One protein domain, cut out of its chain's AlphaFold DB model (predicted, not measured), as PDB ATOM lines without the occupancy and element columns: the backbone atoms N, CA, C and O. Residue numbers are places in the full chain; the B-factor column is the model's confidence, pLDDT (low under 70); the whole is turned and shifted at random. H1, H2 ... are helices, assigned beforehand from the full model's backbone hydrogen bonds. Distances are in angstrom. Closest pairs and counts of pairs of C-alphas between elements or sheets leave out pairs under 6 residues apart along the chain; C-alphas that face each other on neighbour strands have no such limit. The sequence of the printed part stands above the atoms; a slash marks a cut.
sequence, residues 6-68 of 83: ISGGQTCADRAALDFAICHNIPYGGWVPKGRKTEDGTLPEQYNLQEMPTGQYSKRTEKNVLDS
ATOM      1  N   ILE A   6     -32.026 -37.539  30.931       98.25
ATOM      2  CA  ILE A   6     -30.828 -36.700  30.988       98.25
ATOM      3  C   ILE A   6     -29.565 -37.539  31.101       98.25
ATOM      4  O   ILE A   6     -29.569 -38.611  31.701       98.25
ATOM      5  N   SER A   7     -28.487 -37.054  30.494       97.75
ATOM      6  CA  SER A   7     -27.200 -37.738  30.475       97.75
ATOM      7  C   SER A   7     -26.042 -36.745  30.353       97.75
ATOM      8  O   SER A   7     -26.209 -35.615  29.897       97.75
ATOM      9  N   GLY A   8     -24.841 -37.178  30.747       97.19
ATOM     10  CA  GLY A   8     -23.623 -36.384  30.626       97.19
ATOM     11  C   GLY A   8     -22.943 -36.419  29.259       97.19
ATOM     12  O   GLY A   8     -21.841 -35.882  29.139       97.19
ATOM     13  N   GLY A   9     -23.555 -37.052  28.252       96.00
ATOM     14  CA  GLY A   9     -23.084 -37.039  26.863       96.00
ATOM     15  C   GLY A   9     -21.789 -37.816  26.593       96.00
ATOM     16  O   GLY A   9     -21.269 -37.758  25.481       96.00
ATOM     17  N   GLN A  10     -21.252 -38.559  27.566       97.06
ATOM     18  CA  GLN A  10     -20.082 -39.408  27.341       97.06
ATOM     19  C   GLN A  10     -20.350 -40.482  26.272       97.06
ATOM     20  O   GLN A  10     -21.487 -40.788  25.915       97.06
ATOM     21  N   THR A  11     -19.280 -41.049  25.728       94.75
ATOM     22  CA  THR A  11     -19.313 -42.293  24.949       94.75
ATOM     23  C   THR A  11     -20.090 -43.412  25.665       94.75
ATOM     24  O   THR A  11     -20.279 -43.410  26.885       94.75
ATOM     25  N   CYS A  12     -20.536 -44.406  24.893       94.94
ATOM     26  CA  CYS A  12     -21.242 -45.593  25.385       94.94
ATOM     27  C   CYS A  12     -22.618 -45.279  26.006       94.94
ATOM     28  O   CYS A  12     -23.520 -44.852  25.290       94.94
ATOM     29  N   ALA A  13     -22.806 -45.543  27.304       96.56
ATOM     30  CA  ALA A  13     -24.122 -45.526  27.948       96.56
ATOM     31  C   ALA A  13     -24.791 -44.147  27.893       96.56
ATOM     32  O   ALA A  13     -25.987 -44.054  27.621       96.56
ATOM     33  N   ASP A  14     -24.007 -43.087  28.098       96.88
ATOM     34  CA  ASP A  14     -24.513 -41.719  28.095       96.88
ATOM     35  C   ASP A  14     -25.086 -41.346  26.713       96.88
ATOM     36  O   ASP A  14     -26.230 -40.904  26.601       96.88
ATOM     37  N   ARG A  15     -24.337 -41.602  25.636       96.81
ATOM     38  CA  ARG A  15     -24.809 -41.319  24.273       96.81
ATOM     39  C   ARG A  15     -25.952 -42.217  23.835       96.81
ATOM     40  O   ARG A  15     -26.907 -41.717  23.257       96.81
ATOM     41  N   ALA A  16     -25.905 -43.499  24.191       97.75
ATOM     42  CA  ALA A  16     -26.992 -44.428  23.902       97.75
ATOM     43  C   ALA A  16     -28.323 -43.970  24.527       97.75
ATOM     44  O   ALA A  16     -29.371 -44.121  23.906       97.75
ATOM     45  N   ALA A  17     -28.291 -43.371  25.725       97.94
ATOM     46  CA  ALA A  17     -29.484 -42.802  26.351       97.94
ATOM     47  C   ALA A  17     -30.044 -41.605  25.561       97.94
ATOM     48  O   ALA A  17     -31.260 -41.489  25.404       97.94
ATOM     49  N   LEU A  18     -29.169 -40.740  25.036       98.06
ATOM     50  CA  LEU A  18     -29.562 -39.602  24.198       98.06
ATOM     51  C   LEU A  18     -30.122 -40.061  22.849       98.06
ATOM     52  O   LEU A  18     -31.185 -39.598  22.444       98.06
ATOM     53  N   ASP A  19     -29.445 -40.997  22.186       98.06
ATOM     54  CA  ASP A  19     -29.877 -41.555  20.903       98.06
ATOM     55  C   ASP A  19     -31.239 -42.245  21.043       98.06
ATOM     56  O   ASP A  19     -32.143 -42.003  20.246       98.06
ATOM     57  N   PHE A  20     -31.434 -43.031  22.109       98.00
ATOM     58  CA  PHE A  20     -32.723 -43.644  22.419       98.00
ATOM     59  C   PHE A  20     -33.821 -42.592  22.611       98.00
ATOM     60  O   PHE A  20     -34.905 -42.716  22.040       98.00
ATOM     61  N   ALA A  21     -33.548 -41.534  23.382       97.81
ATOM     62  CA  ALA A  21     -34.520 -40.472  23.604       97.81
ATOM     63  C   ALA A  21     -34.913 -39.774  22.290       97.81
ATOM     64  O   ALA A  21     -36.100 -39.578  22.035       97.81
ATOM     65  N   ILE A  22     -33.936 -39.486  21.423       97.31
ATOM     66  CA  ILE A  22     -34.161 -38.902  20.094       97.31
ATOM     67  C   ILE A  22     -35.009 -39.840  19.223       97.31
ATOM     68  O   ILE A  22     -36.033 -39.416  18.691       97.31
ATOM     69  N   CYS A  23     -34.636 -41.119  19.108       97.81
ATOM     70  CA  CYS A  23     -35.352 -42.095  18.279       97.81
ATOM     71  C   CYS A  23     -36.810 -42.307  18.711       97.81
ATOM     72  O   CYS A  23     -37.665 -42.591  17.875       97.81
ATOM     73  N   HIS A  24     -37.097 -42.169  20.006       97.31
ATOM     74  CA  HIS A  24     -38.429 -42.378  20.572       97.31
ATOM     75  C   HIS A  24     -39.203 -41.078  20.844       97.31
ATOM     76  O   HIS A  24     -40.274 -41.137  21.446       97.31
ATOM     77  N   ASN A  25     -38.701 -39.920  20.396       96.88
ATOM     78  CA  ASN A  25     -39.293 -38.600  20.658       96.88
ATOM     79  C   ASN A  25     -39.546 -38.327  22.154       96.88
ATOM     80  O   ASN A  25     -40.524 -37.679  22.531       96.88
ATOM     81  N   ILE A  26     -38.663 -38.824  23.018       97.88
ATOM     82  CA  ILE A  26     -38.679 -38.532  24.451       97.88
ATOM     83  C   ILE A  26     -37.855 -37.257  24.665       97.88
ATOM     84  O   ILE A  26     -36.728 -37.176  24.166       97.88
ATOM     85  N   PRO A  27     -38.360 -36.260  25.416       98.25
ATOM     86  CA  PRO A  27     -37.565 -35.092  25.769       98.25
ATOM     87  C   PRO A  27     -36.224 -35.498  26.383       98.25
ATOM     88  O   PRO A  27     -36.160 -36.391  27.230       98.25
ATOM     89  N   TYR A  28     -35.147 -34.828  25.983       98.44
ATOM     90  CA  TYR A  28     -33.816 -35.116  26.506       98.44
ATOM     91  C   TYR A  28     -33.071 -33.855  26.940       98.44
ATOM     92  O   TYR A  28     -33.515 -32.729  26.710       98.44
ATOM     93  N   GLY A  29     -31.961 -34.038  27.646       97.94
ATOM     94  CA  GLY A  29     -31.066 -32.954  28.031       97.94
ATOM     95  C   GLY A  29     -29.903 -33.462  28.870       97.94
ATOM     96  O   GLY A  29     -29.550 -34.639  28.810       97.94
ATOM     97  N   GLY A  30     -29.329 -32.574  29.673       98.00
ATOM     98  CA  GLY A  30     -28.285 -32.926  30.624       98.00
ATOM     99  C   GLY A  30     -27.066 -32.028  30.521       98.00
ATOM    100  O   GLY A  30     -26.950 -31.171  29.642       98.00
ATOM    101  N   TRP A  31     -26.166 -32.233  31.471       98.44
ATOM    102  CA  TRP A  31     -25.008 -31.390  31.701       98.44
ATOM    103  C   TRP A  31     -23.733 -32.050  31.188       98.44
ATOM    104  O   TRP A  31     -23.408 -33.170  31.586       98.44
ATOM    105  N   VAL A  32     -22.973 -31.335  30.363       98.12
ATOM    106  CA  VAL A  32     -21.669 -31.767  29.831       98.12
ATOM    107  C   VAL A  32     -20.539 -30.881  30.366       98.12
ATOM    108  O   VAL A  32     -20.799 -29.760  30.807       98.12
ATOM    109  N   PRO A  33     -19.267 -31.325  30.368       97.69
ATOM    110  CA  PRO A  33     -18.153 -30.453  30.739       97.69
ATOM    111  C   PRO A  33     -18.028 -29.263  29.780       97.69
ATOM    112  O   PRO A  33     -18.372 -29.378  28.604       97.69
ATOM    113  N   LYS A  34     -17.436 -28.160  30.249       97.56
ATOM    114  CA  LYS A  34     -17.049 -27.025  29.396       97.56
ATOM    115  C   LYS A  34     -16.230 -27.493  28.187       97.56
ATOM    116  O   LYS A  34     -15.238 -28.212  28.354       97.56
ATOM    117  N   GLY A  35     -16.614 -27.041  26.996       96.56
ATOM    118  CA  GLY A  35     -16.056 -27.469  25.714       96.56
ATOM    119  C   GLY A  35     -16.598 -28.813  25.224       96.56
ATOM    120  O   GLY A  35     -15.970 -29.437  24.372       96.56
ATOM    121  N   ARG A  36     -17.715 -29.286  25.801       97.06
ATOM    122  CA  ARG A  36     -18.432 -30.519  25.429       97.06
ATOM    123  C   ARG A  36     -17.524 -31.752  25.340       97.06
ATOM    124  O   ARG A  36     -17.639 -32.557  24.419       97.06
ATOM    125  N   LYS A  37     -16.586 -31.876  26.282       95.75
ATOM    126  CA  LYS A  37     -15.532 -32.902  26.253       95.75
ATOM    127  C   LYS A  37     -16.086 -34.301  26.511       95.75
ATOM    128  O   LYS A  37     -16.758 -34.525  27.517       95.75
ATOM    129  N   THR A  38     -15.680 -35.247  25.681       95.62
ATOM    130  CA  THR A  38     -15.928 -36.690  25.786       95.62
ATOM    131  C   THR A  38     -14.614 -37.449  25.563       95.62
ATOM    132  O   THR A  38     -13.575 -36.848  25.300       95.62
ATOM    133  N   GLU A  39     -14.620 -38.771  25.728       94.06
ATOM    134  CA  GLU A  39     -13.444 -39.617  25.454       94.06
ATOM    135  C   GLU A  39     -13.082 -39.680  23.964       94.06
ATOM    136  O   GLU A  39     -11.917 -39.855  23.622       94.06
ATOM    137  N   ASP A  40     -14.066 -39.505  23.083       93.62
ATOM    138  CA  ASP A  40     -13.909 -39.497  21.626       93.62
ATOM    139  C   ASP A  40     -13.768 -38.086  21.028       93.62
ATOM    140  O   ASP A  40     -13.832 -37.919  19.812       93.62
ATOM    141  N   GLY A  41     -13.551 -37.068  21.868       94.81
ATOM    142  CA  GLY A  41     -13.325 -35.688  21.443       94.81
ATOM    143  C   GLY A  41     -14.415 -34.730  21.914       94.81
ATOM    144  O   GLY A  41     -14.707 -34.641  23.105       94.81
ATOM    145  N   THR A  42     -14.953 -33.932  20.997       97.12
ATOM    146  CA  THR A  42     -16.023 -32.971  21.289       97.12
ATOM    147  C   THR A  42     -17.363 -33.588  20.915       97.12
ATOM    148  O   THR A  42     -17.540 -34.054  19.791       97.12
ATOM    149  N   LEU A  43     -18.326 -33.563  21.838       96.56
ATOM    150  CA  LEU A  43     -19.673 -34.059  21.578       96.56
ATOM    151  C   LEU A  43     -20.331 -33.264  20.432       96.56
ATOM    152  O   LEU A  43     -20.414 -32.033  20.544       96.56
ATOM    153  N   PRO A  44     -20.880 -33.933  19.397       96.00
ATOM    154  CA  PRO A  44     -21.531 -33.269  18.272       96.00
ATOM    155  C   PRO A  44     -22.635 -32.293  18.692       96.00
ATOM    156  O   PRO A  44     -23.337 -32.510  19.684       96.00
ATOM    157  N   GLU A  45     -22.816 -31.222  17.922       95.06
ATOM    158  CA  GLU A  45     -23.790 -30.162  18.222       95.06
ATOM    159  C   GLU A  45     -25.249 -30.619  18.106       95.06
ATOM    160  O   GLU A  45     -26.118 -30.025  18.734       95.06
ATOM    161  N   GLN A  46     -25.517 -31.722  17.395       94.94
ATOM    162  CA  GLN A  46     -26.862 -32.301  17.275       94.94
ATOM    163  C   GLN A  46     -27.499 -32.662  18.631       94.94
ATOM    164  O   GLN A  46     -28.718 -32.780  18.732       94.94
ATOM    165  N   TYR A  47     -26.678 -32.845  19.670       97.06
ATOM    166  CA  TYR A  47     -27.139 -33.081  21.032       97.06
ATOM    167  C   TYR A  47     -27.335 -31.751  21.772       97.06
ATOM    168  O   TYR A  47     -26.369 -31.117  22.213       97.06
ATOM    169  N   ASN A  48     -28.592 -31.363  21.978       96.00
ATOM    170  CA  ASN A  48     -28.977 -30.123  22.661       96.00
ATOM    171  C   ASN A  48     -28.799 -30.218  24.193       96.00
ATOM    172  O   ASN A  48     -29.756 -30.417  24.943       96.00
ATOM    173  N   LEU A  49     -27.554 -30.089  24.658       97.50
ATOM    174  CA  LEU A  49     -27.144 -30.227  26.064       97.50
ATOM    175  C   LEU A  49     -26.580 -28.925  26.648       97.50
ATOM    176  O   LEU A  49     -26.142 -28.043  25.911       97.50
ATOM    177  N   GLN A  50     -26.564 -28.825  27.977       98.12
ATOM    178  CA  GLN A  50     -26.104 -27.651  28.717       98.12
ATOM    179  C   GLN A  50     -24.640 -27.818  29.143       98.12
ATOM    180  O   GLN A  50     -24.262 -28.829  29.736       98.12
ATOM    181  N   GLU A  51     -23.799 -26.821  28.877       98.00
ATOM    182  CA  GLU A  51     -22.407 -26.845  29.331       98.00
ATOM    183  C   GLU A  51     -22.269 -26.392  30.786       98.00
ATOM    184  O   GLU A  51     -22.811 -25.373  31.214       98.00
ATOM    185  N   MET A  52     -21.466 -27.133  31.543       97.75
ATOM    186  CA  MET A  52     -21.001 -26.714  32.855       97.75
ATOM    187  C   MET A  52     -19.991 -25.562  32.728       97.75
ATOM    188  O   MET A  52     -19.194 -25.539  31.790       97.75
ATOM    189  N   PRO A  53     -19.878 -24.677  33.738       96.50
ATOM    190  CA  PRO A  53     -18.824 -23.656  33.780       96.50
ATOM    191  C   PRO A  53     -17.395 -24.226  33.845       96.50
ATOM    192  O   PRO A  53     -16.422 -23.504  33.623       96.50
ATOM    193  N   THR A  54     -17.250 -25.516  34.169       96.06
ATOM    194  CA  THR A  54     -15.963 -26.197  34.359       96.06
ATOM    195  C   THR A  54     -15.817 -27.375  33.402       96.06
ATOM    196  O   THR A  54     -16.797 -28.027  33.045       96.06
ATOM    197  N   GLY A  55     -14.581 -27.696  33.024       95.06
ATOM    198  CA  GLY A  55     -14.265 -28.888  32.231       95.06
ATOM    199  C   GLY A  55     -14.170 -30.188  33.044       95.06
ATOM    200  O   GLY A  55     -13.635 -31.163  32.528       95.06
ATOM    201  N   GLN A  56     -14.602 -30.207  34.312       95.00
ATOM    202  CA  GLN A  56     -14.436 -31.364  35.200       95.00
ATOM    203  C   GLN A  56     -15.554 -32.401  35.009       95.00
ATOM    204  O   GLN A  56     -16.738 -32.091  35.154       95.00
ATOM    205  N   TYR A  57     -15.181 -33.661  34.767       93.56
ATOM    206  CA  TYR A  57     -16.138 -34.764  34.604       93.56
ATOM    207  C   TYR A  57     -16.932 -35.092  35.877       93.56
ATOM    208  O   TYR A  57     -18.100 -35.473  35.798       93.56
ATOM    209  N   SER A  58     -16.334 -34.928  37.058       95.69
ATOM    210  CA  SER A  58     -17.031 -35.137  38.333       95.69
ATOM    211  C   SER A  58     -18.202 -34.167  38.485       95.69
ATOM    212  O   SER A  58     -19.312 -34.588  38.793       95.69
ATOM    213  N   LYS A  59     -17.988 -32.886  38.160       97.31
ATOM    214  CA  LYS A  59     -18.996 -31.832  38.318       97.31
ATOM    215  C   LYS A  59     -20.201 -32.000  37.399       97.31
ATOM    216  O   LYS A  59     -21.324 -31.798  37.850       97.31
ATOM    217  N   ARG A  60     -20.005 -32.415  36.142       96.94
ATOM    218  CA  ARG A  60     -21.145 -32.735  35.261       96.94
ATOM    219  C   ARG A  60     -21.908 -33.974  35.732       96.94
ATOM    220  O   ARG A  60     -23.117 -34.041  35.562       96.94
ATOM    221  N   THR A  61     -21.217 -34.954  36.318       96.75
ATOM    222  CA  THR A  61     -21.856 -36.186  36.814       96.75
ATOM    223  C   THR A  61     -22.724 -35.867  38.025       96.75
ATOM    224  O   THR A  61     -23.913 -36.157  38.010       96.75
ATOM    225  N   GLU A  62     -22.154 -35.168  39.008       97.62
ATOM    226  CA  GLU A  62     -22.860 -34.650  40.183       97.62
ATOM    227  C   GLU A  62     -24.092 -33.828  39.777       97.62
ATOM    228  O   GLU A  62     -25.188 -34.065  40.276       97.62
ATOM    229  N   LYS A  63     -23.941 -32.911  38.811       98.19
ATOM    230  CA  LYS A  63     -25.051 -32.069  38.363       98.19
ATOM    231  C   LYS A  63     -26.184 -32.871  37.714       98.19
ATOM    232  O   LYS A  63     -27.332 -32.594  38.027       98.19
ATOM    233  N   ASN A  64     -25.890 -33.860  36.867       98.06
ATOM    234  CA  ASN A  64     -26.931 -34.714  36.276       98.06
ATOM    235  C   ASN A  64     -27.657 -35.564  37.328       98.06
ATOM    236  O   ASN A  64     -28.860 -35.745  37.216       98.06
ATOM    237  N   VAL A  65     -26.958 -36.049  38.359       98.06
ATOM    238  CA  VAL A  65     -27.608 -36.777  39.462       98.06
ATOM    239  C   VAL A  65     -28.570 -35.855  40.216       98.06
ATOM    240  O   VAL A  65     -29.726 -36.212  40.413       98.06
ATOM    241  N   LEU A  66     -28.116 -34.651  40.585       98.06
ATOM    242  CA  LEU A  66     -28.907 -33.678  41.351       98.06
ATOM    243  C   LEU A  66     -30.105 -33.096  40.584       98.06
ATOM    244  O   LEU A  66     -31.074 -32.685  41.209       98.06
ATOM    245  N   ASP A  67     -30.019 -33.011  39.257       97.69
ATOM    246  CA  ASP A  67     -31.047 -32.420  38.380       97.69
ATOM    247  C   ASP A  67     -32.019 -33.481  37.819       97.69
ATOM    248  O   ASP A  67     -32.783 -33.206  36.893       97.69
ATOM    249  N   SER A  68     -31.961 -34.711  38.346       97.62
ATOM    250  CA  SER A  68     -32.816 -35.843  37.970       97.62
ATOM    251  C   SER A  68     -33.679 -36.315  39.138       97.62
ATOM    252  O   SER A  68     -33.263 -36.245  40.291       97.62
TER     253      SER A  68
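What this domain is: This is residues 6 to 68 of the 83 residues of an uncharacterized protein of Syntrophaceae bacterium (UniProt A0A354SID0). This domain has little regular structure: a compact body mostly of loops, with two short helices, H1 and H2, set apart from each other and the long winding stretch of residues 24 to 56 running from one to the other. The printed part has 63 residues, with two named helices, H1 then H2, and no named strand. The class is all helix, though the named elements hold only 21 of the 63 printed residues. The radius of gyration of the C-alphas is 10.7 A, and the spans are 31 by 25 by 17 A.

Where its parts are: H1, the longest helix, is residues 13 to 23, 15.2 A from first to last C-alpha; C-alpha 13 is at (-24.122, -45.526, 27.948). H2 is residues 57 to 66, 14.5 A long, and its C-alpha 66 is at (-28.907, -33.678, 41.351).

How they stand to each other: H1 and H2 are apart, with no C-alpha of the one within 8 A of the other. In both helices every O i to N i+4 pair is within hydrogen-bond range. Between them along the chain, residues 31 to 32 pair with residues 50 to 51, parallel, and residues 37 to 38 with residues 41 to 42, antiparallel.

The domain as a whole: The two C-alphas farthest apart, those of His 24 and Thr 54, are 30.9 A apart. The link from H1 to H2 is long, with 33 residues. The printed part has no cut, and no printed residue is under 70 in pLDDT.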